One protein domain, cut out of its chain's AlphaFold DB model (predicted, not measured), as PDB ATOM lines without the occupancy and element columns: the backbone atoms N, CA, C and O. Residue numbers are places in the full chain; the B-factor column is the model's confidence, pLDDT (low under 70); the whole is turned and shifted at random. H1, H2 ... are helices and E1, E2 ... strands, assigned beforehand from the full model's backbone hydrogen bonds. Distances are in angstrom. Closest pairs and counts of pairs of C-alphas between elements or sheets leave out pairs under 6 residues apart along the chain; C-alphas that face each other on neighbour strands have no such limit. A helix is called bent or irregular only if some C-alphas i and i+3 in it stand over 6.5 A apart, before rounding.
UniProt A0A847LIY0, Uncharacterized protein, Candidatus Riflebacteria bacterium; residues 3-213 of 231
ATOM      1  N   ALA A   3     -64.498  11.471  20.768       97.62
ATOM      2  CA  ALA A   3     -63.625  12.281  19.931       97.62
ATOM      3  C   ALA A   3     -62.744  13.177  20.818       97.62
ATOM      4  O   ALA A   3     -63.157  13.527  21.925       97.62
ATOM      5  N   LEU A   4     -61.555  13.546  20.339       98.38
ATOM      6  CA  LEU A   4     -60.672  14.490  21.028       98.38
ATOM      7  C   LEU A   4     -60.482  15.763  20.199       98.38
ATOM      8  O   LEU A   4     -59.977  15.693  19.080       98.38
ATOM      9  N   ALA A   5     -60.820  16.920  20.765       97.75
ATOM     10  CA  ALA A   5     -60.389  18.218  20.256       97.75
ATOM     11  C   ALA A   5     -59.017  18.546  20.867       97.75
ATOM     12  O   ALA A   5     -58.943  19.072  21.975       97.75
ATOM     13  N   ILE A   6     -57.941  18.164  20.172       98.12
ATOM     14  CA  ILE A   6     -56.557  18.318  20.647       98.12
ATOM     15  C   ILE A   6     -56.008  19.649  20.145       98.12
ATOM     16  O   ILE A   6     -55.773  19.798  18.946       98.12
ATOM     17  N   ILE A   7     -55.809  20.597  21.052       96.94
ATOM     18  CA  ILE A   7     -55.385  21.962  20.748       96.94
ATOM     19  C   ILE A   7     -53.953  22.175  21.223       96.94
ATOM     20  O   ILE A   7     -53.585  21.736  22.312       96.94
ATOM     21  N   ASP A   8     -53.155  22.866  20.418       96.62
ATOM     22  CA  ASP A   8     -51.822  23.301  20.811       96.62
ATOM     23  C   ASP A   8     -51.899  24.511  21.751       96.62
ATOM     24  O   ASP A   8     -52.203  25.646  21.361       96.62
ATOM     25  N   SER A   9     -51.584  24.261  23.014       94.75
ATOM     26  CA  SER A   9     -51.445  25.260  24.070       94.75
ATOM     27  C   SER A   9     -49.993  25.350  24.551       94.75
ATOM     28  O   SER A   9     -49.744  25.829  25.656       94.75
ATOM     29  N   THR A  10     -49.019  24.914  23.743       90.50
ATOM     30  CA  THR A  10     -47.604  24.895  24.130       90.50
ATOM     31  C   THR A  10     -47.135  26.286  24.550       90.50
ATOM     32  O   THR A  10     -47.389  27.288  23.877       90.50
ATOM     33  N   GLY A  11     -46.473  26.354  25.708       83.06
ATOM     34  CA  GLY A  11     -45.980  27.608  26.284       83.06
ATOM     35  C   GLY A  11     -47.067  28.538  26.834       83.06
ATOM     36  O   GLY A  11     -46.768  29.696  27.122       83.06
ATOM     37  N   ARG A  12     -48.316  28.067  26.975       83.12
ATOM     38  CA  ARG A  12     -49.454  28.861  27.460       83.12
ATOM     39  C   ARG A  12     -50.294  28.083  28.482       83.12
ATOM     40  O   ARG A  12     -50.403  26.860  28.387       83.12
ATOM     41  N   PRO A  13     -50.936  28.766  29.445       77.19
ATOM     42  CA  PRO A  13     -51.955  28.145  30.278       77.19
ATOM     43  C   PRO A  13     -53.146  27.651  29.432       77.19
ATOM     44  O   PRO A  13     -53.549  28.340  28.491       77.19
ATOM     45  N   PRO A  14     -53.790  26.526  29.787       73.19
ATOM     46  CA  PRO A  14     -54.947  25.994  29.053       73.19
ATOM     47  C   PRO A  14     -56.116  26.981  28.918       73.19
ATOM     48  O   PRO A  14     -56.783  27.039  27.878       73.19
ATOM     49  N   ALA A  15     -56.339  27.795  29.956       73.75
ATOM     50  CA  ALA A  15     -57.361  28.841  29.987       73.75
ATOM     51  C   ALA A  15     -57.143  29.939  28.931       73.75
ATOM     52  O   ALA A  15     -58.087  30.647  28.586       73.75
ATOM     53  N   GLU A  16     -55.927  30.059  28.396       79.81
ATOM     54  CA  GLU A  16     -55.545  31.046  27.386       79.81
ATOM     55  C   GLU A  16     -55.547  30.474  25.965       79.81
ATOM     56  O   GLU A  16     -54.921  31.045  25.072       79.81
ATOM     57  N   THR A  17     -56.232  29.352  25.721       79.75
ATOM     58  CA  THR A  17     -56.381  28.851  24.351       79.75
ATOM     59  C   THR A  17     -57.078  29.900  23.487       79.75
ATOM     60  O   THR A  17     -58.179  30.356  23.792       79.75
ATOM     61  N   ARG A  18     -56.414  30.293  22.402       83.00
ATOM     62  CA  ARG A  18     -56.838  31.384  21.523       83.00
ATOM     63  C   ARG A  18     -57.495  30.860  20.242       83.00
ATOM     64  O   ARG A  18     -57.178  29.743  19.835       83.00
ATOM     65  N   PRO A  19     -58.322  31.672  19.559       82.81
ATOM     66  CA  PRO A  19     -58.885  31.341  18.246       82.81
ATOM     67  C   PRO A  19     -57.857  30.940  17.174       82.81
ATOM     68  O   PRO A  19     -58.172  30.146  16.293       82.81
ATOM     69  N   ASP A  20     -56.627  31.449  17.273       86.50
ATOM     70  CA  ASP A  20     -55.510  31.146  16.369       86.50
ATOM     71  C   ASP A  20     -54.724  29.878  16.758       86.50
ATOM     72  O   ASP A  20     -53.764  29.513  16.078       86.50
ATOM     73  N   SER A  21     -55.108  29.190  17.842       92.56
ATOM     74  CA  SER A  21     -54.388  28.006  18.321       92.56
ATOM     75  C   SER A  21     -54.608  26.820  17.380       92.56
ATOM     76  O   SER A  21     -55.751  26.517  17.052       92.56
ATOM     77  N   PRO A  22     -53.557  26.104  16.961       95.69
ATOM     78  CA  PRO A  22     -53.724  24.954  16.083       95.69
ATOM     79  C   PRO A  22     -54.528  23.810  16.722       95.69
ATOM     80  O   PRO A  22     -54.338  23.492  17.893       95.69
ATOM     81  N   ILE A  23     -55.371  23.136  15.935       97.38
ATOM     82  CA  ILE A  23     -55.999  21.850  16.282       97.38
ATOM     83  C   ILE A  23     -55.359  20.710  15.497       97.38
ATOM     84  O   ILE A  23     -55.072  20.847  14.306       97.38
ATOM     85  N   LEU A  24     -55.177  19.564  16.151       98.38
ATOM     86  CA  LEU A  24     -54.707  18.345  15.505       98.38
ATOM     87  C   LEU A  24     -55.844  17.650  14.746       98.38
ATOM     88  O   LEU A  24     -56.860  17.253  15.322       98.38
ATOM     89  N   LEU A  25     -55.635  17.443  13.451       98.38
ATOM     90  CA  LEU A  25     -56.521  16.708  12.557       98.38
ATOM     91  C   LEU A  25     -55.763  15.556  11.898       98.38
ATOM     92  O   LEU A  25     -54.534  15.529  11.855       98.38
ATOM     93  N   GLY A  26     -56.505  14.606  11.336       97.56
ATOM     94  CA  GLY A  26     -55.928  13.562  10.504       97.56
ATOM     95  C   GLY A  26     -56.847  13.109   9.377       97.56
ATOM     96  O   GLY A  26     -58.073  13.178   9.470       97.56
ATOM     97  N   ILE A  27     -56.234  12.612   8.307       97.25
ATOM     98  CA  ILE A  27     -56.902  11.962   7.178       97.25
ATOM     99  C   ILE A  27     -56.952  10.469   7.465       97.25
ATOM    100  O   ILE A  27     -55.909   9.842   7.655       97.25
ATOM    101  N   ARG A  28     -58.149   9.884   7.515       96.00
ATOM    102  CA  ARG A  28     -58.299   8.452   7.804       96.00
ATOM    103  C   ARG A  28     -57.606   7.598   6.753       96.00
ATOM    104  O   ARG A  28     -57.853   7.744   5.558       96.00
ATOM    105  N   CYS A  29     -56.779   6.674   7.230       95.50
ATOM    106  CA  CYS A  29     -56.099   5.685   6.405       95.50
ATOM    107  C   CYS A  29     -57.134   4.739   5.760       95.50
ATOM    108  O   CYS A  29     -57.842   4.052   6.505       95.50
ATOM    109  N   PRO A  30     -57.244   4.668   4.418       92.50
ATOM    110  CA  PRO A  30     -58.219   3.805   3.746       92.50
ATOM    111  C   PRO A  30     -58.100   2.329   4.131       92.50
ATOM    112  O   PRO A  30     -59.105   1.648   4.311       92.50
ATOM    113  N   GLN A  31     -56.871   1.849   4.330       91.12
ATOM    114  CA  GLN A  31     -56.581   0.458   4.678       91.12
ATOM    115  C   GLN A  31     -57.082   0.094   6.083       91.12
ATOM    116  O   GLN A  31     -57.496  -1.036   6.318       91.12
ATOM    117  N   ALA A  32     -57.066   1.050   7.017       89.50
ATOM    118  CA  ALA A  32     -57.519   0.844   8.393       89.50
ATOM    119  C   ALA A  32     -58.966   1.309   8.634       89.50
ATOM    120  O   ALA A  32     -59.527   1.076   9.711       89.50
ATOM    121  N   ASN A  33     -59.580   2.004   7.670       84.38
ATOM    122  CA  ASN A  33     -60.916   2.569   7.802       84.38
ATOM    123  C   ASN A  33     -61.737   2.410   6.517       84.38
ATOM    124  O   ASN A  33     -61.925   3.357   5.760       84.38
ATOM    125  N   ALA A  34     -62.283   1.210   6.319       82.19
ATOM    126  CA  ALA A  34     -63.118   0.904   5.160       82.19
ATOM    127  C   ALA A  34     -64.422   1.726   5.104       82.19
ATOM    128  O   ALA A  34     -64.950   1.953   4.025       82.19
ATOM    129  N   THR A  35     -64.947   2.186   6.247       79.62
ATOM    130  CA  THR A  35     -66.230   2.910   6.289       79.62
ATOM    131  C   THR A  35     -66.116   4.387   5.928       79.62
ATOM    132  O   THR A  35     -67.093   4.971   5.476       79.62
ATOM    133  N   HIS A  36     -64.950   4.998   6.149       84.19
ATOM    134  CA  HIS A  36     -64.700   6.420   5.906       84.19
ATOM    135  C   HIS A  36     -63.250   6.643   5.432       84.19
ATOM    136  O   HIS A  36     -62.461   7.284   6.141       84.19
ATOM    137  N   PRO A  37     -62.861   6.099   4.265       90.38
ATOM    138  CA  PRO A  37     -61.524   6.300   3.718       90.38
ATOM    139  C   PRO A  37     -61.313   7.771   3.334       90.38
ATOM    140  O   PRO A  37     -62.239   8.431   2.870       90.38
ATOM    141  N   ASN A  38     -60.096   8.292   3.526       94.31
ATOM    142  CA  ASN A  38     -59.699   9.659   3.148       94.31
ATOM    143  C   ASN A  38     -60.515  10.799   3.791       94.31
ATOM    144  O   ASN A  38     -60.422  11.953   3.373       94.31
ATOM    145  N   VAL A  39     -61.288  10.512   4.840       94.94
ATOM    146  CA  VAL A  39     -62.068  11.530   5.554       94.94
ATOM    147  C   VAL A  39     -61.183  12.283   6.548       94.94
ATOM    148  O   VAL A  39     -60.500  11.668   7.375       94.94
ATOM    149  N   VAL A  40     -61.235  13.615   6.506       97.12
ATOM    150  CA  VAL A  40     -60.655  14.503   7.520       97.12
ATOM    151  C   VAL A  40     -61.446  14.352   8.818       97.12
ATOM    152  O   VAL A  40     -62.666  14.527   8.860       97.12
ATOM    153  N   SER A  41     -60.754  14.010   9.901       97.12
ATOM    154  CA  SER A  41     -61.367  13.799  11.209       97.12
ATOM    155  C   SER A  41     -60.422  14.144  12.352       97.12
ATOM    156  O   SER A  41     -59.204  14.159  12.192       97.12
ATOM    157  N   VAL A  42     -60.996  14.366  13.528       97.94
ATOM    158  CA  VAL A  42     -60.258  14.290  14.789       97.94
ATOM    159  C   VAL A  42     -60.061  12.824  15.216       97.94
ATOM    160  O   VAL A  42     -60.807  11.945  14.757       97.94
ATOM    161  N   PRO A  43     -59.104  12.522  16.113       97.75
ATOM    162  CA  PRO A  43     -58.971  11.200  16.719       97.75
ATOM    163  C   PRO A  43     -60.261  10.759  17.402       97.75
ATOM    164  O   PRO A  43     -60.812  11.471  18.242       97.75
ATOM    165  N   THR A  44     -60.745   9.566  17.045       96.38
ATOM    166  CA  THR A  44     -61.939   8.978  17.657       96.38
ATOM    167  C   THR A  44     -61.748   7.527  18.065       96.38
ATOM    168  O   THR A  44     -60.992   6.769  17.448       96.38
ATOM    169  N   GLN A  45     -62.502   7.114  19.082       95.12
ATOM    170  CA  GLN A  45     -62.560   5.738  19.554       95.12
ATOM    171  C   GLN A  45     -63.991   5.358  19.953       95.12
ATOM    172  O   GLN A  45     -64.740   6.141  20.545       95.12
ATOM    173  N   ARG A  46     -64.390   4.122  19.630       91.88
ATOM    174  CA  ARG A  46     -65.580   3.517  20.234       91.88
ATOM    175  C   ARG A  46     -65.239   3.194  21.689       91.88
ATOM    176  O   ARG A  46     -64.304   2.444  21.950       91.88
ATOM    177  N   VAL A  47     -65.987   3.785  22.609       90.81
ATOM    178  CA  VAL A  47     -65.880   3.554  24.052       90.81
ATOM    179  C   VAL A  47     -67.189   2.922  24.530       90.81
ATOM    180  O   VAL A  47     -68.243   3.284  23.989       90.81
ATOM    181  N   PRO A  48     -67.154   1.979  25.488       89.94
ATOM    182  CA  PRO A  48     -68.371   1.448  26.089       89.94
ATOM    183  C   PRO A  48     -69.254   2.573  26.638       89.94
ATOM    184  O   PRO A  48     -68.750   3.541  27.209       89.94
ATOM    185  N   GLY A  49     -70.573   2.437  26.480       87.81
ATOM    186  CA  GLY A  49     -71.531   3.459  26.920       87.81
ATOM    187  C   GLY A  49     -71.411   3.794  28.410       87.81
ATOM    188  O   GLY A  49     -71.535   4.958  28.773       87.81
ATOM    189  N   ALA A  50     -71.075   2.801  29.242       89.06
ATOM    190  CA  ALA A  50     -70.839   2.978  30.675       89.06
ATOM    191  C   ALA A  50     -69.778   4.053  30.977       89.06
ATOM    192  O   ALA A  50     -70.040   4.938  31.780       89.06
ATOM    193  N   PHE A  51     -68.647   4.071  30.258       87.50
ATOM    194  CA  PHE A  51     -67.601   5.082  30.468       87.50
ATOM    195  C   PHE A  51     -68.062   6.499  30.110       87.50
ATOM    196  O   PHE A  51     -67.685   7.461  30.778       87.50
ATOM    197  N   LEU A  52     -68.886   6.652  29.065       86.50
ATOM    198  CA  LEU A  52     -69.453   7.962  28.722       86.50
ATOM    199  C   LEU A  52     -70.427   8.436  29.802       86.50
ATOM    200  O   LEU A  52     -70.396   9.608  30.160       86.50
ATOM    201  N   LEU A  53     -71.258   7.537  30.333       86.81
ATOM    202  CA  LEU A  53     -72.189   7.859  31.415       86.81
ATOM    203  C   LEU A  53     -71.455   8.232  32.707       86.81
ATOM    204  O   LEU A  53     -71.812   9.228  33.326       86.81
ATOM    205  N   GLU A  54     -70.408   7.495  33.079       86.44
ATOM    206  CA  GLU A  54     -69.562   7.825  34.235       86.44
ATOM    207  C   GLU A  54     -68.859   9.172  34.061       86.44
ATOM    208  O   GLU A  54     -68.845   9.983  34.984       86.44
ATOM    209  N   THR A  55     -68.348   9.457  32.857       84.88
ATOM    210  CA  THR A  55     -67.751  10.764  32.546       84.88
ATOM    211  C   THR A  55     -68.776  11.879  32.736       84.88
ATOM    212  O   THR A  55     -68.495  12.855  33.419       84.88
ATOM    213  N   VAL A  56     -69.990  11.722  32.195       89.38
ATOM    214  CA  VAL A  56     -71.079  12.702  32.355       89.38
ATOM    215  C   VAL A  56     -71.460  12.881  33.822       89.38
ATOM    216  O   VAL A  56     -71.638  14.014  34.262       89.38
ATOM    217  N   ALA A  57     -71.556  11.790  34.585       88.12
ATOM    218  CA  ALA A  57     -71.907  11.820  36.004       88.12
ATOM    219  C   ALA A  57     -70.854  12.541  36.865       88.12
ATOM    220  O   ALA A  57     -71.202  13.119  37.893       88.12
ATOM    221  N   ALA A  58     -69.590  12.540  36.438       84.94
ATOM    222  CA  ALA A  58     -68.503  13.265  37.093       84.94
ATOM    223  C   ALA A  58     -68.442  14.761  36.719       84.94
ATOM    224  O   ALA A  58     -67.616  15.496  37.261       84.94
ATOM    225  N   CYS A  59     -69.290  15.225  35.796       92.31
ATOM    226  CA  CYS A  59     -69.261  16.592  35.288       92.31
ATOM    227  C   CYS A  59     -70.470  17.426  35.740       92.31
ATOM    228  O   CYS A  59     -71.542  16.922  36.067       92.31
ATOM    229  N   THR A  60     -70.317  18.747  35.684       95.56
ATOM    230  CA  THR A  60     -71.403  19.718  35.852       95.56
ATOM    231  C   THR A  60     -71.921  20.141  34.482       95.56
ATOM    232  O   THR A  60     -71.154  20.617  33.645       95.56
ATOM    233  N   LEU A  61     -73.227  19.992  34.238       96.19
ATOM    234  CA  LEU A  61     -73.863  20.523  33.031       96.19
ATOM    235  C   LEU A  61     -73.805  22.057  33.054       96.19
ATOM    236  O   LEU A  61     -74.340  22.688  33.962       96.19
ATOM    237  N   VAL A  62     -73.188  22.647  32.032       95.56
ATOM    238  CA  VAL A  62     -73.072  24.104  31.874       95.56
ATOM    239  C   VAL A  62     -74.160  24.640  30.950       95.56
ATOM    240  O   VAL A  62     -74.767  25.670  31.232       95.56
ATOM    241  N   ARG A  63     -74.416  23.945  29.835       93.25
ATOM    242  CA  ARG A  63     -75.431  24.335  28.849       93.25
ATOM    243  C   ARG A  63     -75.962  23.114  28.112       93.25
ATOM    244  O   ARG A  63     -75.192  22.241  27.727       93.25
ATOM    245  N   ALA A  64     -77.262  23.094  27.851       91.25
ATOM    246  CA  ALA A  64     -77.906  22.144  26.951       91.25
ATOM    247  C   ALA A  64     -78.497  22.914  25.765       91.25
ATOM    248  O   ALA A  64     -79.222  23.883  25.974       91.25
ATOM    249  N   SER A  65     -78.162  22.517  24.541       86.12
ATOM    250  CA  SER A  65     -78.657  23.137  23.311       86.12
ATOM    251  C   SER A  65     -78.589  22.118  22.187       86.12
ATOM    252  O   SER A  65     -77.494  21.836  21.719       86.12
ATOM    253  N   ASP A  66     -79.723  21.579  21.740       84.75
ATOM    254  CA  ASP A  66     -79.768  20.599  20.644       84.75
ATOM    255  C   ASP A  66     -78.928  21.079  19.436       84.75
ATOM    256  O   ASP A  66     -79.065  22.240  19.042       84.75
ATOM    257  N   PRO A  67     -78.008  20.259  18.884       91.06
ATOM    258  CA  PRO A  67     -77.745  18.841  19.170       91.06
ATOM    259  C   PRO A  67     -76.639  18.559  20.201       91.06
ATOM    260  O   PRO A  67     -76.101  17.451  20.234       91.06
ATOM    261  N   ALA A  68     -76.241  19.541  21.010       94.19
ATOM    262  CA  ALA A  68     -75.100  19.452  21.913       94.19
ATOM    263  C   ALA A  68     -75.389  19.779  23.394       94.19
ATOM    264  O   ALA A  68     -76.103  20.709  23.764       94.19
ATOM    265  N   TRP A  69     -74.726  19.046  24.280       96.06
ATOM    266  CA  TRP A  69     -74.707  19.299  25.720       96.06
ATOM    267  C   TRP A  69     -73.273  19.550  26.149       96.06
ATOM    268  O   TRP A  69     -72.365  18.845  25.718       96.06
ATOM    269  N   PHE A  70     -73.071  20.559  26.984       95.94
ATOM    270  CA  PHE A  70     -71.762  21.076  27.347       95.94
ATOM    271  C   PHE A  70     -71.567  20.964  28.849       95.94
ATOM    272  O   PHE A  70     -72.405  21.427  29.627       95.94
ATOM    273  N   PHE A  71     -70.448  20.376  29.245       95.88
ATOM    274  CA  PHE A  71     -70.144  20.022  30.617       95.88
ATOM    275  C   PHE A  71     -68.761  20.541  31.009       95.88
ATOM    276  O   PHE A  71     -67.831  20.550  30.199       95.88
ATOM    277  N   SER A  72     -68.619  20.942  32.267       94.94
ATOM    278  CA  SER A  72     -67.337  21.275  32.879       94.94
ATOM    279  C   SER A  72     -67.030  20.324  34.027       94.94
ATOM    280  O   SER A  72     -67.924  19.749  34.649       94.94
ATOM    281  N   PHE A  73     -65.748  20.167  34.313       93.44
ATOM    282  CA  PHE A  73     -65.238  19.443  35.470       93.44
ATOM    283  C   PHE A  73     -63.933  20.116  35.920       93.44
ATOM    284  O   PHE A  73     -63.385  20.920  35.158       93.44
ATOM    285  N   PRO A  74     -63.455  19.862  37.153       92.62
ATOM    286  CA  PRO A  74     -62.161  20.373  37.592       92.62
ATOM    287  C   PRO A  74     -61.076  20.024  36.575       92.62
ATOM    288  O   PRO A  74     -61.032  18.894  36.092       92.62
ATOM    289  N   GLU A  75     -60.235  20.995  36.228       93.38
ATOM    290  CA  GLU A  75     -59.148  20.751  35.284       93.38
ATOM    291  C   GLU A  75     -58.224  19.654  35.823       93.38
ATOM    292  O   GLU A  75     -57.825  19.673  36.989       93.38
ATOM    293  N   VAL A  76     -57.901  18.696  34.961       94.44
ATOM    294  CA  VAL A  76     -56.976  17.603  35.252       94.44
ATOM    295  C   VAL A  76     -55.852  17.587  34.233       94.44
ATOM    296  O   VAL A  76     -56.077  17.760  33.036       94.44
ATOM    297  N   THR A  77     -54.644  17.337  34.723       96.00
ATOM    298  CA  THR A  77     -53.419  17.192  33.929       96.00
ATOM    299  C   THR A  77     -52.997  15.730  33.924       96.00
ATOM    300  O   THR A  77     -53.188  15.047  34.934       96.00
ATOM    301  N   ASN A  78     -52.390  15.246  32.840       96.31
ATOM    302  CA  ASN A  78     -51.876  13.873  32.729       96.31
ATOM    303  C   ASN A  78     -50.575  13.635  33.521       96.31
ATOM    304  O   ASN A  78     -49.570  13.158  32.999       96.31
ATOM    305  N   THR A  79     -50.571  13.981  34.807       93.12
ATOM    306  CA  THR A  79     -49.461  13.635  35.699       93.12
ATOM    307  C   THR A  79     -49.555  12.173  36.126       93.12
ATOM    308  O   THR A  79     -50.617  11.547  36.056       93.12
ATOM    309  N   ARG A  80     -48.449  11.626  36.639       86.88
ATOM    310  CA  ARG A  80     -48.395  10.247  37.140       86.88
ATOM    311  C   ARG A  80     -49.440   9.982  38.230       86.88
ATOM    312  O   ARG A  80     -50.018   8.900  38.280       86.88
ATOM    313  N   GLU A  81     -49.695  10.968  39.086       89.12
ATOM    314  CA  GLU A  81     -50.687  10.892  40.161       89.12
ATOM    315  C   GLU A  81     -52.109  10.798  39.602       89.12
ATOM    316  O   GLU A  81     -52.938  10.094  40.169       89.12
ATOM    317  N   ASN A  82     -52.372  11.435  38.459       90.12
ATOM    318  CA  ASN A  82     -53.680  11.471  37.808       90.12
ATOM    319  C   ASN A  82     -53.910  10.337  36.796       90.12
ATOM    320  O   ASN A  82     -54.969  10.300  36.175       90.12
ATOM    321  N   GLY A  83     -52.986   9.379  36.650       84.69
ATOM    322  CA  GLY A  83     -53.137   8.268  35.695       84.69
ATOM    323  C   GLY A  83     -54.366   7.375  35.942       84.69
ATOM    324  O   GLY A  83     -54.847   6.701  35.036       84.69
ATOM    325  N   HIS A  84     -54.923   7.394  37.156       86.44
ATOM    326  CA  HIS A  84     -56.160   6.687  37.505       86.44
ATOM    327  C   HIS A  84     -57.437   7.499  37.213       86.44
ATOM    328  O   HIS A  84     -58.543   6.977  37.361       86.44
ATOM    329  N   HIS A  85     -57.313   8.773  36.821       89.50
ATOM    330  CA  HIS A  85     -58.460   9.625  36.532       89.50
ATOM    331  C   HIS A  85     -59.132   9.171  35.222       89.50
ATOM    332  O   HIS A  85     -58.466   9.106  34.185       89.50
ATOM    333  N   PRO A  86     -60.454   8.907  35.205       88.56
ATOM    334  CA  PRO A  86     -61.122   8.277  34.060       88.56
ATOM    335  C   PRO A  86     -61.000   9.093  32.768       88.56
ATOM    336  O   PRO A  86     -60.812   8.530  31.693       88.56
ATOM    337  N   VAL A  87     -61.039  10.427  32.860       91.94
ATOM    338  CA  VAL A  87     -60.843  11.312  31.697       91.94
ATOM    339  C   VAL A  87     -59.425  11.201  31.135       91.94
ATOM    340  O   VAL A  87     -59.268  11.135  29.919       91.94
ATOM    341  N   ILE A  88     -58.405  11.138  32.000       94.62
ATOM    342  CA  ILE A  88     -57.006  11.014  31.572       94.62
ATOM    343  C   ILE A  88     -56.815   9.672  30.869       94.62
ATOM    344  O   ILE A  88     -56.363   9.648  29.728       94.62
ATOM    345  N   PHE A  89     -57.299   8.583  31.473       92.94
ATOM    346  CA  PHE A  89     -57.260   7.251  30.870       92.94
ATOM    347  C   PHE A  89     -57.928   7.205  29.485       92.94
ATOM    348  O   PHE A  89     -57.387   6.628  28.539       92.94
ATOM    349  N   LEU A  90     -59.103   7.830  29.331       94.31
ATOM    350  CA  LEU A  90     -59.799   7.888  28.043       94.31
ATOM    351  C   LEU A  90     -58.999   8.661  26.988       94.31
ATOM    352  O   LEU A  90     -58.915   8.205  25.845       94.31
ATOM    353  N   ILE A  91     -58.404   9.800  27.354       96.69
ATOM    354  CA  ILE A  91     -57.568  10.594  26.446       96.69
ATOM    355  C   ILE A  91     -56.327   9.789  26.053       96.69
ATOM    356  O   ILE A  91     -56.106   9.566  24.862       96.69
ATOM    357  N   GLU A  92     -55.569   9.276  27.023       97.44
ATOM    358  CA  GLU A  92     -54.346   8.501  26.786       97.44
ATOM    359  C   GLU A  92     -54.603   7.235  25.968       97.44
ATOM    360  O   GLU A  92     -53.805   6.911  25.086       97.44
ATOM    361  N   SER A  93     -55.742   6.559  26.169       96.25
ATOM    362  CA  SER A  93     -56.159   5.431  25.327       96.25
ATOM    363  C   SER A  93     -56.282   5.846  23.860       96.25
ATOM    364  O   SER A  93     -55.820   5.120  22.977       96.25
ATOM    365  N   VAL A  94     -56.923   6.984  23.573       97.62
ATOM    366  CA  VAL A  94     -57.095   7.454  22.192       97.62
ATOM    367  C   VAL A  94     -55.759   7.908  21.614       97.62
ATOM    368  O   VAL A  94     -55.421   7.493  20.506       97.62
ATOM    369  N   LEU A  95     -54.982   8.710  22.349       98.31
ATOM    370  CA  LEU A  95     -53.665   9.181  21.910       98.31
ATOM    371  C   LEU A  95     -52.733   7.999  21.604       98.31
ATOM    372  O   LEU A  95     -52.182   7.901  20.508       98.31
ATOM    373  N   SER A  96     -52.636   7.036  22.517       97.56
ATOM    374  CA  SER A  96     -51.799   5.845  22.349       97.56
ATOM    375  C   SER A  96     -52.238   5.004  21.153       97.56
ATOM    376  O   SER A  96     -51.420   4.657  20.304       97.56
ATOM    377  N   ARG A  97     -53.539   4.704  21.042       96.56
ATOM    378  CA  ARG A  97     -54.058   3.773  20.030       96.56
ATOM    379  C   ARG A  97     -54.209   4.387  18.640       96.56
ATOM    380  O   ARG A  97     -54.112   3.671  17.648       96.56
ATOM    381  N   LYS A  98     -54.545   5.675  18.547       96.81
ATOM    382  CA  LYS A  98     -54.843   6.348  17.269       96.81
ATOM    383  C   LYS A  98     -53.694   7.193  16.758       96.81
ATOM    384  O   LYS A  98     -53.517   7.272  15.541       96.81
ATOM    385  N   LEU A  99     -52.928   7.788  17.665       98.12
ATOM    386  CA  LEU A  99     -51.811   8.659  17.320       98.12
ATOM    387  C   LEU A  99     -50.444   7.996  17.533       98.12
ATOM    388  O   LEU A  99     -49.446   8.550  17.101       98.12
ATOM    389  N   GLY A 100     -50.379   6.804  18.136       96.88
ATOM    390  CA  GLY A 100     -49.128   6.050  18.267       96.88
ATOM    391  C   GLY A 100     -48.120   6.677  19.234       96.88
ATOM    392  O   GLY A 100     -46.936   6.365  19.166       96.88
ATOM    393  N   VAL A 101     -48.573   7.547  20.144       97.94
ATOM    394  CA  VAL A 101     -47.699   8.330  21.038       97.94
ATOM    395  C   VAL A 101     -47.530   7.728  22.440       97.94
ATOM    396  O   VAL A 101     -47.101   8.417  23.360       97.94
ATOM    397  N   ALA A 102     -47.822   6.436  22.619       97.62
ATOM    398  CA  ALA A 102     -47.732   5.762  23.923       97.62
ATOM    399  C   ALA A 102     -46.357   5.952  24.592       97.62
ATOM    400  O   ALA A 102     -46.265   6.289  25.765       97.62
ATOM    401  N   ARG A 103     -45.269   5.814  23.824       97.62
ATOM    402  CA  ARG A 103     -43.905   5.989  24.343       97.62
ATOM    403  C   ARG A 103     -43.626   7.418  24.816       97.62
ATOM    404  O   ARG A 103     -42.920   7.581  25.805       97.62
ATOM    405  N   ALA A 104     -44.140   8.421  24.106       97.69
ATOM    406  CA  ALA A 104     -43.965   9.821  24.479       97.69
ATOM    407  C   ALA A 104     -44.764  10.152  25.751       97.69
ATOM    408  O   ALA A 104     -44.246  10.831  26.632       97.69
ATOM    409  N   LEU A 105     -45.973   9.592  25.893       97.19
ATOM    410  CA  LEU A 105     -46.782   9.701  27.114       97.19
ATOM    411  C   LEU A 105     -46.073   9.083  28.330       97.19
ATOM    412  O   LEU A 105     -45.899   9.759  29.337       97.19
ATOM    413  N   GLU A 106     -45.564   7.852  28.215       95.81
ATOM    414  CA  GLU A 106     -44.848   7.157  29.306       95.81
ATOM    415  C   GLU A 106     -43.580   7.887  29.775       95.81
ATOM    416  O   GLU A 106     -43.142   7.760  30.918       95.81
ATOM    417  N   ARG A 107     -42.964   8.666  28.884       96.25
ATOM    418  CA  ARG A 107     -41.781   9.482  29.190       96.25
ATOM    419  C   ARG A 107     -42.127  10.880  29.694       96.25
ATOM    420  O   ARG A 107     -41.218  11.651  29.993       96.25
ATOM    421  N   GLY A 108     -43.413  11.216  29.748       95.88
ATOM    422  CA  GLY A 108     -43.905  12.558  30.031       95.88
ATOM    423  C   GLY A 108     -43.611  13.566  28.921       95.88
ATOM    424  O   GLY A 108     -43.845  14.747  29.116       95.88
ATOM    425  N   GLU A 109     -43.104  13.168  27.754       97.12
ATOM    426  CA  GLU A 109     -42.736  14.101  26.677       97.12
ATOM    427  C   GLU A 109     -43.963  14.857  26.131       97.12
ATOM    428  O   GLU A 109     -43.830  15.992  25.676       97.12
ATOM    429  N   ILE A 110     -45.157  14.264  26.257       97.81
ATOM    430  CA  ILE A 110     -46.443  14.913  25.992       97.81
ATOM    431  C   ILE A 110     -47.152  15.211  27.316       97.81
ATOM    432  O   ILE A 110     -47.469  14.296  28.078       97.81
ATOM    433  N   GLU A 111     -47.452  16.489  27.546       97.06
ATOM    434  CA  GLU A 111     -48.288  16.949  28.659       97.06
ATOM    435  C   GLU A 111     -49.542  17.634  28.121       97.06
ATOM    436  O   GLU A 111     -49.487  18.393  27.150       97.06
ATOM    437  N   PHE A 112     -50.678  17.374  28.757       97.38
ATOM    438  CA  PHE A 112     -51.951  17.975  28.405       97.38
ATOM    439  C   PHE A 112     -52.846  18.175  29.624       97.38
ATOM    440  O   PHE A 112     -52.727  17.481  30.637       97.38
ATOM    441  N   THR A 113     -53.811  19.080  29.477       96.44
ATOM    442  CA  THR A 113     -54.912  19.246  30.422       96.44
ATOM    443  C   THR A 113     -56.267  19.037  29.757       96.44
ATOM    444  O   THR A 113     -56.437  19.193  28.542       96.44
ATOM    445  N   ALA A 114     -57.255  18.676  30.573       95.25
ATOM    446  CA  ALA A 114     -58.651  18.584  30.185       95.25
ATOM    447  C   ALA A 114     -59.542  19.100  31.320       95.25
ATOM    448  O   ALA A 114     -59.329  18.778  32.483       95.25
ATOM    449  N   GLY A 115     -60.565  19.878  30.978       93.31
ATOM    450  CA  GLY A 115     -61.551  20.401  31.939       93.31
ATOM    451  C   GLY A 115     -62.931  20.622  31.319       93.31
ATOM    452  O   GLY A 115     -63.795  21.288  31.892       93.31
ATOM    453  N   PHE A 116     -63.129  20.118  30.099       94.38
ATOM    454  CA  PHE A 116     -64.340  20.335  29.330       94.38
ATOM    455  C   PHE A 116     -64.707  19.118  28.487       94.38
ATOM    456  O   PHE A 116     -63.859  18.501  27.836       94.38
ATOM    457  N   PHE A 117     -66.000  18.815  28.490       95.31
ATOM    458  CA  PHE A 117     -66.593  17.712  27.757       95.31
ATOM    459  C   PHE A 117     -67.876  18.177  27.074       95.31
ATOM    460  O   PHE A 117     -68.654  18.942  27.644       95.31
ATOM    461  N   SER A 118     -68.136  17.691  25.867       95.94
ATOM    462  CA  SER A 118     -69.435  17.850  25.225       95.94
ATOM    463  C   SER A 118     -69.999  16.515  24.763       95.94
ATOM    464  O   SER A 118     -69.264  15.586  24.444       95.94
ATOM    465  N   LEU A 119     -71.322  16.418  24.717       95.69
ATOM    466  CA  LEU A 119     -72.035  15.372  23.996       95.69
ATOM    467  C   LEU A 119     -72.666  15.996  22.764       95.69
ATOM    468  O   LEU A 119     -73.220  17.084  22.848       95.69
ATOM    469  N   THR A 120     -72.610  15.314  21.630       95.56
ATOM    470  CA  THR A 120     -73.328  15.695  20.412       95.56
ATOM    471  C   THR A 120     -74.085  14.491  19.874       95.56
ATOM    472  O   THR A 120     -73.515  13.404  19.734       95.56
ATOM    473  N   THR A 121     -75.367  14.674  19.579       93.62
ATOM    474  CA  THR A 121     -76.172  13.711  18.827       93.62
ATOM    475  C   THR A 121     -76.023  13.977  17.334       93.62
ATOM    476  O   THR A 121     -75.941  15.115  16.881       93.62
ATOM    477  N   GLY A 122     -75.954  12.914  16.542       91.44
ATOM    478  CA  GLY A 122     -75.847  13.038  15.094       91.44
ATOM    479  C   GLY A 122     -76.161  11.737  14.382       91.44
ATOM    480  O   GLY A 122     -76.399  10.702  15.009       91.44
ATOM    481  N   ILE A 123     -76.153  11.799  13.057       89.00
ATOM    482  CA  ILE A 123     -76.321  10.644  12.180       89.00
ATOM    483  C   ILE A 123     -75.022  10.491  11.394       89.00
ATOM    484  O   ILE A 123     -74.571  11.445  10.761       89.00
ATOM    485  N   ALA A 124     -74.394   9.317  11.460       85.19
ATOM    486  CA  ALA A 124     -73.367   8.961  10.486       85.19
ATOM    487  C   ALA A 124     -74.023   8.245   9.317       85.19
ATOM    488  O   ALA A 124     -74.859   7.373   9.532       85.19
ATOM    489  N   HIS A 125     -73.614   8.611   8.110       82.94
ATOM    490  CA  HIS A 125     -74.055   7.989   6.872       82.94
ATOM    491  C   HIS A 125     -72.926   7.117   6.323       82.94
ATOM    492  O   HIS A 125     -71.764   7.521   6.350       82.94
ATOM    493  N   TYR A 126     -73.280   5.936   5.832       78.81
ATOM    494  CA  TYR A 126     -72.372   4.968   5.234       78.81
ATOM    495  C   TYR A 126     -72.667   4.862   3.735       78.81
ATOM    496  O   TYR A 126     -73.829   4.920   3.335       78.81
ATOM    497  N   GLY A 127     -71.619   4.744   2.914       67.81
ATOM    498  CA  GLY A 127     -71.762   4.633   1.454       67.81
ATOM    499  C   GLY A 127     -72.393   3.313   1.002       67.81
ATOM    500  O   GLY A 127     -73.136   3.304   0.028       67.81
ATOM    501  N   ASP A 128     -72.161   2.242   1.761       70.38
ATOM    502  CA  ASP A 128     -72.667   0.896   1.494       70.38
ATOM    503  C   ASP A 128     -73.527   0.392   2.664       70.38
ATOM    504  O   ASP A 128     -73.357   0.828   3.810       70.38
ATOM    505  N   GLU A 129     -74.429  -0.562   2.401       63.72
ATOM    506  CA  GLU A 129     -75.150  -1.288   3.454       63.72
ATOM    507  C   GLU A 129     -74.171  -2.139   4.275       63.72
ATOM    508  O   GLU A 129     -73.809  -3.261   3.927       63.72
ATOM    509  N   GLY A 130     -73.720  -1.575   5.395       64.31
ATOM    510  CA  GLY A 130     -72.985  -2.307   6.416       64.31
ATOM    511  C   GLY A 130     -73.919  -3.065   7.370       64.31
ATOM    512  O   GLY A 130     -75.144  -2.957   7.284       64.31
ATOM    513  N   PRO A 131     -73.365  -3.748   8.389       61.75
ATOM    514  CA  PRO A 131     -74.156  -4.414   9.435       61.75
ATOM    515  C   PRO A 131     -75.018  -3.451  10.276       61.75
ATOM    516  O   PRO A 131     -75.823  -3.893  11.090       61.75
ATOM    517  N   TYR A 132     -74.847  -2.139  10.090       64.81
ATOM    518  CA  TYR A 132     -75.589  -1.071  10.761       64.81
ATOM    519  C   TYR A 132     -76.520  -0.303   9.803       64.81
ATOM    520  O   TYR A 132     -77.033   0.752  10.170       64.81
ATOM    521  N   GLY A 133     -76.730  -0.812   8.584       77.25
ATOM    522  CA  GLY A 133     -77.469  -0.128   7.522       77.25
ATOM    523  C   GLY A 133     -76.681   1.020   6.886       77.25
ATOM    524  O   GLY A 133     -75.464   1.122   7.038       77.25
ATOM    525  N   THR A 134     -77.389   1.895   6.172       80.44
ATOM    526  CA  THR A 134     -76.821   3.071   5.484       80.44
ATOM    527  C   THR A 134     -76.646   4.284   6.398       80.44
ATOM    528  O   THR A 134     -76.029   5.276   6.006       80.44
ATOM    529  N   ALA A 135     -77.172   4.235   7.628       83.44
ATOM    530  CA  ALA A 135     -77.007   5.297   8.607       83.44
ATOM    531  C   ALA A 135     -77.128   4.800  10.058       83.44
ATOM    532  O   ALA A 135     -77.973   3.967  10.373       83.44
ATOM    533  N   GLU A 136     -76.337   5.376  10.967       84.88
ATOM    534  CA  GLU A 136     -76.363   5.088  12.408       84.88
ATOM    535  C   GLU A 136     -76.586   6.387  13.195       84.88
ATOM    536  O   GLU A 136     -75.796   7.332  13.105       84.88
ATOM    537  N   ARG A 137     -77.651   6.428  14.013       87.56
ATOM    538  CA  ARG A 137     -77.796   7.462  15.049       87.56
ATOM    539  C   ARG A 137     -76.737   7.238  16.115       87.56
ATOM    540  O   ARG A 137     -76.623   6.144  16.660       87.56
ATOM    541  N   MET A 138     -76.004   8.287  16.454       89.19
ATOM    542  CA  MET A 138     -74.902   8.191  17.397       89.19
ATOM    543  C   MET A 138     -74.867   9.342  18.386       89.19
ATOM    544  O   MET A 138     -75.167  10.490  18.065       89.19
ATOM    545  N   VAL A 139     -74.425   8.998  19.592       91.94
ATOM    546  CA  VAL A 139     -74.000   9.949  20.613       91.94
ATOM    547  C   VAL A 139     -72.478   9.974  20.621       91.94
ATOM    548  O   VAL A 139     -71.808   8.938  20.763       91.94
ATOM    549  N   MET A 140     -71.924  11.168  20.453       94.69
ATOM    550  CA  MET A 140     -70.493  11.400  20.445       94.69
ATOM    551  C   MET A 140     -70.092  12.322  21.588       94.69
ATOM    552  O   MET A 140     -70.456  13.491  21.596       94.69
ATOM    553  N   GLY A 141     -69.318  11.785  22.526       96.31
ATOM    554  CA  GLY A 141     -68.556  12.582  23.470       96.31
ATOM    555  C   GLY A 141     -67.378  13.251  22.777       96.31
ATOM    556  O   GLY A 141     -66.740  12.627  21.927       96.31
ATOM    557  N   ASN A 142     -67.076  14.487  23.142       97.25
ATOM    558  CA  ASN A 142     -65.897  15.215  22.705       97.25
ATOM    559  C   ASN A 142     -65.177  15.775  23.933       97.25
ATOM    560  O   ASN A 142     -65.770  16.524  24.708       97.25
ATOM    561  N   LEU A 143     -63.923  15.373  24.131       96.69
ATOM    562  CA  LEU A 143     -63.066  15.925  25.176       96.69
ATOM    563  C   LEU A 143     -62.173  17.005  24.579       96.69
ATOM    564  O   LEU A 143     -61.495  16.775  23.576       96.69
ATOM    565  N   TRP A 144     -62.148  18.157  25.239       95.62
ATOM    566  CA  TRP A 144     -61.175  19.200  24.956       95.62
ATOM    567  C   TRP A 144     -59.853  18.867  25.631       95.62
ATOM    568  O   TRP A 144     -59.809  18.698  26.851       95.62
ATOM    569  N   VAL A 145     -58.791  18.809  24.836       97.12
ATOM    570  CA  VAL A 145     -57.447  18.454  25.282       97.12
ATOM    571  C   VAL A 145     -56.505  19.583  24.891       97.12
ATOM    572  O   VAL A 145     -56.218  19.768  23.712       97.12
ATOM    573  N   ALA A 146     -56.038  20.347  25.872       96.88
ATOM    574  CA  ALA A 146     -55.037  21.389  25.668       96.88
ATOM    575  C   ALA A 146     -53.649  20.780  25.880       96.88
ATOM    576  O   ALA A 146     -53.292  20.453  27.010       96.88
ATOM    577  N   VAL A 147     -52.878  20.589  24.810       97.62
ATOM    578  CA  VAL A 147     -51.509  20.063  24.892       97.62
ATOM    579  C   VAL A 147     -50.580  21.203  25.278       97.62
ATOM    580  O   VAL A 147     -50.407  22.154  24.522       97.62
ATOM    581  N   THR A 148     -50.002  21.119  26.469       96.12
ATOM    582  CA  THR A 148     -49.114  22.144  27.036       96.12
ATOM    583  C   THR A 148     -47.645  21.869  26.726       96.12
ATOM    584  O   THR A 148     -46.822  22.785  26.800       96.12
ATOM    585  N   ARG A 149     -47.309  20.623  26.358       96.38
ATOM    586  CA  ARG A 149     -45.977  20.201  25.911       96.38
ATOM    587  C   ARG A 149     -46.068  19.043  24.919       96.38
ATOM    588  O   ARG A 149     -46.876  18.140  25.112       96.38
ATOM    589  N   GLY A 150     -45.190  19.041  23.914       96.81
ATOM    590  CA  GLY A 150     -44.998  17.902  23.011       96.81
ATOM    591  C   GLY A 150     -46.024  17.802  21.883       96.81
ATOM    592  O   GLY A 150     -46.242  16.715  21.354       96.81
ATOM    593  N   PHE A 151     -46.674  18.907  21.503       97.62
ATOM    594  CA  PHE A 151     -47.606  18.914  20.369       97.62
ATOM    595  C   PHE A 151     -46.907  18.563  19.042       97.62
ATOM    596  O   PHE A 151     -47.477  17.905  18.177       97.62
ATOM    597  N   ASP A 152     -45.637  18.930  18.902       97.31
ATOM    598  CA  ASP A 152     -44.764  18.592  17.777       97.31
ATOM    599  C   ASP A 152     -44.347  17.109  17.731       97.31
ATOM    600  O   ASP A 152     -43.808  16.652  16.725       97.31
ATOM    601  N   LEU A 153     -44.626  16.336  18.786       97.81
ATOM    602  CA  LEU A 153     -44.321  14.902  18.852       97.81
ATOM    603  C   LEU A 153     -45.404  14.020  18.222       97.81
ATOM    604  O   LEU A 153     -45.219  12.803  18.123       97.81
ATOM    605  N   PHE A 154     -46.538  14.593  17.800       98.31
ATOM    606  CA  PHE A 154     -47.528  13.833  17.044       98.31
ATOM    607  C   PHE A 154     -46.957  13.451  15.669       98.31
ATOM    608  O   PHE A 154     -46.536  14.325  14.912       98.31
ATOM    609  N   PRO A 155     -46.942  12.156  15.312       97.75
ATOM    610  CA  PRO A 155     -46.325  11.710  14.072       97.75
ATOM    611  C   PRO A 155     -47.158  12.145  12.869       97.75
ATOM    612  O   PRO A 155     -48.382  12.092  12.915       97.75
ATOM    613  N   GLU A 156     -46.506  12.457  11.750       97.12
ATOM    614  CA  GLU A 156     -47.196  12.835  10.507       97.12
ATOM    615  C   GLU A 156     -48.096  11.726   9.941       97.12
ATOM    616  O   GLU A 156     -48.967  12.005   9.118       97.12
ATOM    617  N   ARG A 157     -47.884  10.462  10.330       97.56
ATOM    618  CA  ARG A 157     -48.657   9.295   9.881       97.56
ATOM    619  C   ARG A 157     -48.783   8.258  10.984       97.56
ATOM    620  O   ARG A 157     -47.859   8.065  11.769       97.56
ATOM    621  N   THR A 158     -49.897   7.533  10.986       97.62
ATOM    622  CA  THR A 158     -50.135   6.389  11.876       97.62
ATOM    623  C   THR A 158     -50.887   5.286  11.149       97.62
ATOM    624  O   THR A 158     -51.353   5.463  10.026       97.62
ATOM    625  N   GLU A 159     -51.086   4.144  11.805       96.12
ATOM    626  CA  GLU A 159     -51.969   3.100  11.272       96.12
ATOM    627  C   GLU A 159     -53.398   3.613  11.030       96.12
ATOM    628  O   GLU A 159     -54.066   3.187  10.094       96.12
ATOM    629  N   SER A 160     -53.880   4.548  11.860       96.69
ATOM    630  CA  SER A 160     -55.233   5.104  11.733       96.69
ATOM    631  C   SER A 160     -55.319   6.276  10.754       96.69
ATOM    632  O   SER A 160     -56.403   6.534  10.222       96.69
ATOM    633  N   PHE A 161     -54.209   6.975  10.508       97.69
ATOM    634  CA  PHE A 161     -54.183   8.208   9.731       97.69
ATOM    635  C   PHE A 161     -53.085   8.192   8.666       97.69
ATOM    636  O   PHE A 161     -51.901   8.115   8.980       97.69
ATOM    637  N   SER A 162     -53.474   8.343   7.397       96.75
ATOM    638  CA  SER A 162     -52.530   8.489   6.278       96.75
ATOM    639  C   SER A 162     -51.776   9.820   6.319       96.75
ATOM    640  O   SER A 162     -50.711   9.941   5.711       96.75
ATOM    641  N   ARG A 163     -52.325  10.802   7.045       97.06
ATOM    642  CA  ARG A 163     -51.696  12.076   7.387       97.06
ATOM    643  C   ARG A 163     -52.272  12.603   8.701       97.06
ATOM    644  O   ARG A 163     -53.487  12.564   8.875       97.06
ATOM    645  N   VAL A 164     -51.433  13.141   9.570       97.94
ATOM    646  CA  VAL A 164     -51.784  13.916  10.766       97.94
ATOM    647  C   VAL A 164     -51.170  15.299  10.596       97.94
ATOM    648  O   VAL A 164     -50.046  15.423  10.112       97.94
ATOM    649  N   PHE A 165     -51.924  16.345  10.910       97.75
ATOM    650  CA  PHE A 165     -51.488  17.718  10.695       97.75
ATOM    651  C   PHE A 165     -52.202  18.681  11.638       97.75
ATOM    652  O   PHE A 165     -53.319  18.429  12.089       97.75
ATOM    653  N   ALA A 166     -51.557  19.812  11.891       97.19
ATOM    654  CA  ALA A 166     -52.160  20.930  12.591       97.19
ATOM    655  C   ALA A 166     -52.948  21.812  11.606       97.19
ATOM    656  O   ALA A 166     -52.519  22.022  10.468       97.19
ATOM    657  N   ALA A 167     -54.092  22.335  12.032       96.44
ATOM    658  CA  ALA A 167     -54.892  23.284  11.265       96.44
ATOM    659  C   ALA A 167     -55.346  24.453  12.142       96.44
ATOM    660  O   ALA A 167     -55.520  24.295  13.347       96.44
ATOM    661  N   GLY A 168     -55.572  25.617  11.534       94.69
ATOM    662  CA  GLY A 168     -56.239  26.723  12.216       94.69
ATOM    663  C   GLY A 168     -57.703  26.384  12.498       94.69
ATOM    664  O   GLY A 168     -58.367  25.735  11.685       94.69
ATOM    665  N   LEU A 169     -58.217  26.833  13.640       93.06
ATOM    666  CA  LEU A 169     -59.591  26.538  14.044       93.06
ATOM    667  C   LEU A 169     -60.614  27.165  13.081       93.06
ATOM    668  O   LEU A 169     -61.618  26.538  12.755       93.06
ATOM    669  N   GLU A 170     -60.349  28.384  12.600       91.25
ATOM    670  CA  GLU A 170     -61.212  29.077  11.633       91.25
ATOM    671  C   GLU A 170     -61.256  28.342  10.289       91.25
ATOM    672  O   GLU A 170     -62.321  28.192   9.695       91.25
ATOM    673  N   ALA A 171     -60.114  27.811   9.836       93.81
ATOM    674  CA  ALA A 171     -60.049  27.004   8.621       93.81
ATOM    675  C   ALA A 171     -60.858  25.705   8.765       93.81
ATOM    676  O   ALA A 171     -61.520  25.282   7.819       93.81
ATOM    677  N   LEU A 172     -60.849  25.086   9.953       95.25
ATOM    678  CA  LEU A 172     -61.685  23.920  10.245       95.25
ATOM    679  C   LEU A 172     -63.183  24.264  10.226       95.25
ATOM    680  O   LEU A 172     -63.969  23.507   9.652       95.25
ATOM    681  N   ASP A 173     -63.581  25.382  10.839       92.56
ATOM    682  CA  ASP A 173     -64.977  25.837  10.842       92.56
ATOM    683  C   ASP A 173     -65.466  26.147   9.423       92.56
ATOM    684  O   ASP A 173     -66.510  25.640   9.002       92.56
ATOM    685  N   HIS A 174     -64.649  26.867   8.646       92.38
ATOM    686  CA  HIS A 174     -64.904  27.132   7.234       92.38
ATOM    687  C   HIS A 174     -65.073  25.831   6.444       92.38
ATOM    688  O   HIS A 174     -66.112  25.626   5.819       92.38
ATOM    689  N   ALA A 175     -64.105  24.914   6.536       94.75
ATOM    690  CA  ALA A 175     -64.142  23.649   5.812       94.75
ATOM    691  C   ALA A 175     -65.374  22.808   6.165       94.75
ATOM    692  O   ALA A 175     -65.976  22.177   5.296       94.75
ATOM    693  N   LYS A 176     -65.808  22.814   7.432       93.38
ATOM    694  CA  LYS A 176     -67.036  22.115   7.834       93.38
ATOM    695  C   LYS A 176     -68.299  22.778   7.278       93.38
ATOM    696  O   LYS A 176     -69.277  22.060   7.029       93.38
ATOM    697  N   ALA A 177     -68.313  24.102   7.157       92.12
ATOM    698  CA  ALA A 177     -69.458  24.864   6.671       92.12
ATOM    699  C   ALA A 177     -69.622  24.760   5.147       92.12
ATOM    700  O   ALA A 177     -70.743  24.601   4.670       92.12
ATOM    701  N   THR A 178     -68.522  24.820   4.396       93.19
ATOM    702  CA  THR A 178     -68.541  24.901   2.926       93.19
ATOM    703  C   THR A 178     -68.219  23.578   2.235       93.19
ATOM    704  O   THR A 178     -68.542  23.409   1.063       93.19
ATOM    705  N   GLY A 179     -67.582  22.639   2.940       92.00
ATOM    706  CA  GLY A 179     -66.959  21.462   2.334       92.00
ATOM    707  C   GLY A 179     -65.612  21.761   1.666       92.00
ATOM    708  O   GLY A 179     -64.952  20.829   1.212       92.00
ATOM    709  N   ASP A 180     -65.179  23.027   1.629       93.50
ATOM    710  CA  ASP A 180     -63.889  23.422   1.070       93.50
ATOM    711  C   ASP A 180     -62.757  23.141   2.064       93.50
ATOM    712  O   ASP A 180     -62.540  23.853   3.043       93.50
ATOM    713  N   ILE A 181     -62.018  22.072   1.794       94.88
ATOM    714  CA  ILE A 181     -60.888  21.618   2.607       94.88
ATOM    715  C   ILE A 181     -59.537  22.155   2.127       94.88
ATOM    716  O   ILE A 181     -58.511  21.798   2.705       94.88
ATOM    717  N   THR A 182     -59.499  22.986   1.082       92.19
ATOM    718  CA  THR A 182     -58.234  23.470   0.505       92.19
ATOM    719  C   THR A 182     -57.457  24.355   1.480       92.19
ATOM    720  O   THR A 182     -56.232  24.346   1.476       92.19
ATOM    721  N   GLY A 183     -58.136  25.043   2.403       90.19
ATOM    722  CA  GLY A 183     -57.493  25.798   3.486       90.19
ATOM    723  C   GLY A 183     -56.839  24.934   4.576       90.19
ATOM    724  O   GLY A 183     -56.154  25.464   5.451       90.19
ATOM    725  N   LEU A 184     -57.034  23.612   4.559       93.75
ATOM    726  CA  LEU A 184     -56.466  22.693   5.545       93.75
ATOM    727  C   LEU A 184     -55.118  22.127   5.083       93.75
ATOM    728  O   LEU A 184     -54.816  22.032   3.895       93.75
ATOM    729  N   ALA A 185     -54.299  21.709   6.052       88.81
ATOM    730  CA  ALA A 185     -53.034  21.009   5.814       88.81
ATOM    731  C   ALA A 185     -52.070  21.733   4.842       88.81
ATOM    732  O   ALA A 185     -51.330  21.079   4.096       88.81
ATOM    733  N   GLY A 186     -52.103  23.072   4.834       83.12
ATOM    734  CA  GLY A 186     -51.264  23.920   3.984       83.12
ATOM    735  C   GLY A 186     -51.591  23.860   2.487       83.12
ATOM    736  O   GLY A 186     -50.677  24.012   1.684       83.12
ATOM    737  N   GLY A 187     -52.842  23.588   2.089       79.88
ATOM    738  CA  GLY A 187     -53.225  23.546   0.667       79.88
ATOM    739  C   GLY A 187     -53.131  22.171   0.011       79.88
ATOM    740  O   GLY A 187     -53.449  22.023  -1.164       79.88
ATOM    741  N   GLY A 188     -52.682  21.150   0.744       86.25
ATOM    742  CA  GLY A 188     -52.366  19.837   0.175       86.25
ATOM    743  C   GLY A 188     -53.528  18.844   0.102       86.25
ATOM    744  O   GLY A 188     -53.259  17.653  -0.044       86.25
ATOM    745  N   LEU A 189     -54.780  19.273   0.294       93.00
ATOM    746  CA  LEU A 189     -55.944  18.383   0.250       93.00
ATOM    747  C   LEU A 189     -56.737  18.575  -1.041       93.00
ATOM    748  O   LEU A 189     -57.118  19.690  -1.382       93.00
ATOM    749  N   ASP A 190     -57.018  17.465  -1.714       92.38
ATOM    750  CA  ASP A 190     -57.890  17.409  -2.889       92.38
ATOM    751  C   ASP A 190     -59.337  17.076  -2.468       92.38
ATOM    752  O   ASP A 190     -59.545  15.965  -1.965       92.38
ATOM    753  N   PRO A 191     -60.325  17.972  -2.670       91.81
ATOM    754  CA  PRO A 191     -61.741  17.713  -2.380       91.81
ATOM    755  C   PRO A 191     -62.365  16.556  -3.176       91.81
ATOM    756  O   PRO A 191     -63.392  16.021  -2.765       91.81
ATOM    757  N   ALA A 192     -61.771  16.147  -4.303       90.94
ATOM    758  CA  ALA A 192     -62.225  14.979  -5.061       90.94
ATOM    759  C   ALA A 192     -61.814  13.651  -4.399       90.94
ATOM    760  O   ALA A 192     -62.421  12.613  -4.659       90.94
ATOM    761  N   VAL A 193     -60.787  13.678  -3.546       91.88
ATOM    762  CA  VAL A 193     -60.235  12.495  -2.864       91.88
ATOM    763  C   VAL A 193     -60.580  12.490  -1.379       91.88
ATOM    764  O   VAL A 193     -60.802  11.429  -0.795       91.88
ATOM    765  N   HIS A 194     -60.612  13.668  -0.765       94.75
ATOM    766  CA  HIS A 194     -60.783  13.853   0.664       94.75
ATOM    767  C   HIS A 194     -62.092  14.573   0.947       94.75
ATOM    768  O   HIS A 194     -62.494  15.480   0.226       94.75
ATOM    769  N   SER A 195     -62.736  14.205   2.049       93.38
ATOM    770  CA  SER A 195     -63.980  14.838   2.479       93.38
ATOM    771  C   SER A 195     -63.948  15.199   3.958       93.38
ATOM    772  O   SER A 195     -63.140  14.688   4.737       93.38
ATOM    773  N   ILE A 196     -64.844  16.100   4.352       94.44
ATOM    774  CA  ILE A 196     -65.060  16.527   5.731       94.44
ATOM    775  C   ILE A 196     -66.564  16.574   6.004       94.44
ATOM    776  O   ILE A 196     -67.348  16.942   5.134       94.44
ATOM    777  N   GLY A 197     -66.995  16.197   7.208       85.69
ATOM    778  CA  GLY A 197     -68.422  16.273   7.556       85.69
ATOM    779  C   GLY A 197     -68.919  15.271   8.588       85.69
ATOM    780  O   GLY A 197     -70.054  15.393   9.038       85.69
ATOM    781  N   GLY A 198     -68.088  14.311   9.001       89.75
ATOM    782  CA  GLY A 198     -68.481  13.331  10.011       89.75
ATOM    783  C   GLY A 198     -68.874  13.970  11.350       89.75
ATOM    784  O   GLY A 198     -68.391  15.046  11.714       89.75
ATOM    785  N   VAL A 199     -69.683  13.251  12.137       92.94
ATOM    786  CA  VAL A 199     -70.163  13.684  13.469       92.94
ATOM    787  C   VAL A 199     -69.014  14.087  14.409       92.94
ATOM    788  O   VAL A 199     -69.193  14.933  15.276       92.94
ATOM    789  N   CYS A 200     -67.807  13.548  14.206       95.50
ATOM    790  CA  CYS A 200     -66.601  13.938  14.945       95.50
ATOM    791  C   CYS A 200     -66.117  15.360  14.694       95.50
ATOM    792  O   CYS A 200     -65.668  16.019  15.629       95.50
ATOM    793  N   ILE A 201     -66.254  15.862  13.469       96.44
ATOM    794  CA  ILE A 201     -65.964  17.261  13.181       96.44
ATOM    795  C   ILE A 201     -67.094  18.133  13.721       96.44
ATOM    796  O   ILE A 201     -66.815  19.125  14.379       96.44
ATOM    797  N   ALA A 202     -68.358  17.735  13.538       94.75
ATOM    798  CA  ALA A 202     -69.495  18.489  14.074       94.75
ATOM    799  C   ALA A 202     -69.424  18.648  15.607       94.75
ATOM    800  O   ALA A 202     -69.571  19.755  16.119       94.75
ATOM    801  N   SER A 203     -69.122  17.571  16.342       96.06
ATOM    802  CA  SER A 203     -68.964  17.623  17.803       96.06
ATOM    803  C   SER A 203     -67.784  18.495  18.236       96.06
ATOM    804  O   SER A 203     -67.882  19.216  19.227       96.06
ATOM    805  N   THR A 204     -66.693  18.473  17.464       96.69
ATOM    806  CA  THR A 204     -65.512  19.318  17.690       96.69
ATOM    807  C   THR A 204     -65.842  20.790  17.473       96.69
ATOM    808  O   THR A 204     -65.551  21.601  18.341       96.69
ATOM    809  N   ILE A 205     -66.519  21.144  16.377       95.12
ATOM    810  CA  ILE A 205     -66.955  22.523  16.114       95.12
ATOM    811  C   ILE A 205     -67.892  23.025  17.216       95.12
ATOM    812  O   ILE A 205     -67.703  24.129  17.719       95.12
ATOM    813  N   ASN A 206     -68.848  22.205  17.664       93.69
ATOM    814  CA  ASN A 206     -69.728  22.567  18.779       93.69
ATOM    815  C   ASN A 206     -68.929  22.868  20.058       93.69
ATOM    816  O   ASN A 206     -69.205  23.854  20.746       93.69
ATOM    817  N   ALA A 207     -67.931  22.034  20.372       93.56
ATOM    818  CA  ALA A 207     -67.031  22.240  21.504       93.56
ATOM    819  C   ALA A 207     -66.207  23.533  21.362       93.56
ATOM    820  O   ALA A 207     -66.161  24.322  22.306       93.56
ATOM    821  N   LEU A 208     -65.618  23.776  20.184       91.88
ATOM    822  CA  LEU A 208     -64.843  24.982  19.871       91.88
ATOM    823  C   LEU A 208     -65.683  26.249  20.015       91.88
ATOM    824  O   LEU A 208     -65.306  27.146  20.766       91.88
ATOM    825  N   ARG A 209     -66.857  26.296  19.376       91.12
ATOM    826  CA  ARG A 209     -67.749  27.460  19.441       91.12
ATOM    827  C   ARG A 209     -68.167  27.781  20.868       91.12
ATOM    828  O   ARG A 209     -68.146  28.942  21.266       91.12
ATOM    829  N   PHE A 210     -68.490  26.760  21.665       91.56
ATOM    830  CA  PHE A 210     -68.812  26.971  23.073       91.56
ATOM    831  C   PHE A 210     -67.620  27.495  23.877       91.56
ATOM    832  O   PHE A 210     -67.776  28.448  24.638       91.56
ATOM    833  N   ARG A 211     -66.439  26.882  23.731       89.25
ATOM    834  CA  ARG A 211     -65.270  27.221  24.555       89.25
ATOM    835  C   ARG A 211     -64.643  28.558  24.203       89.25
ATOM    836  O   ARG A 211     -64.175  29.235  25.110       89.25
ATOM    837  N   LEU A 212     -64.657  28.926  22.927       88.25
ATOM    838  CA  LEU A 212     -64.053  30.158  22.421       88.25
ATOM    839  C   LEU A 212     -65.060  31.305  22.282       88.25
ATOM    840  O   LEU A 212     -64.674  32.411  21.917       88.25
ATOM    841  N   GLY A 213     -66.343  31.054  22.562       86.69
ATOM    842  CA  GLY A 213     -67.399  32.053  22.408       86.69
ATOM    843  C   GLY A 213     -67.603  32.491  20.956       86.69
ATOM    844  O   GLY A 213     -68.004  33.626  20.712       86.69
TER     845      GLY A 213
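Overview. This is residues 3 to 213 of the 231 residues of an uncharacterized protein of Candidatus Riflebacteria bacterium (UniProt A0A847LIY0). A twisted sheet of five strands, built round the long bent hairpin of E5 and E6, has H1 and H2 on one face and H5 on the other: three layers, helices on both faces of a sheet. A small sheet, E2 and E7, lies beside the edge strand E1 with E2 next to it, while H4 packs on H5 and H3 on H2. The printed part has 211 residues, with five named helices and seven named strands in the order E1 E2 H1 E3 E4 H2 H3 E5 E6 E7 H4 H5. The large sheet runs E1 E6 E5 E4 E3, mixed; the small one is antiparallel; the class is mixed, helices and strands. It is compact, with a radius of gyration of the C-alphas of 16.2 A and spans of 45 by 33 by 32 A.

Arrangement. E1, residues 3 to 8, is parallel to E6, residues 133 to 149, with N 5 and O 143 2.9 A apart. E5, residues 111 to 130, forms an antiparallel hairpin with E6, N 120 and O 140 being 2.8 A apart. E4, residues 68 to 77, is antiparallel to E5, with N 71 and O 117 2.8 A apart. E3, residues 60 to 65, forms a hairpin with E4, with N 62 and O 70 2.8 A apart. E5 bends by 96 degrees at residue 115. H5, residues 199 to 212, is on the sheet; its closest C-alpha pair with E5 is Ser 203 and Thr 120, 5.4 A. On the opposite face H2, residues 86 to 99, runs across the strands at a height over the sheet of 8.8 A. H1, residues 49 to 57, on the same face as H2, has a height of 7.8 A; H1 and H2 are close but not clearly touching, with the closest C-alphas, Thr 55 and Val 87, 7.0 A apart. H3, residues 102 to 106, touches residues 92 to 96 of H2 alone, closest at C-alphas 102 and 96, 4.4 A. H4, residues 169 to 178, touches H5 at a steep tilt of 48 degrees, opposite ways, closest at C-alphas 173 and 205, 6.5 A. E2, residues 23 to 28, is antiparallel to E7, residues 161 to 167, with N 25 and O 165 2.9 A apart; the closest C-alphas of E1 and E2, Ile 7 and Ile 23, are 4.5 A apart. In H1, H2, H3, H4 and H5 every O i to N i+4 pair is within hydrogen-bond range.

Along the chain. E1 begins at C-alpha 3, (-63.625, 12.281, 19.931). E6 measures 41.8 A, E5 38.4 A and E4 24.9 A; H5 measures 19.7 A and H2 19.2 A. H5 ends at C-alpha 212, (-64.053, 30.158, 22.421).

Size, cuts and confidence. The two C-alphas farthest apart, Gly 11 and Glu 129, are 47.0 A apart. The printed part has no cut. The links E1 to E2, E2 to H1, E6 to E7 and H4 to H5 are long. Mean pLDDT of the printed part is 91.7; residues 127 and 129 to 132 are under 70.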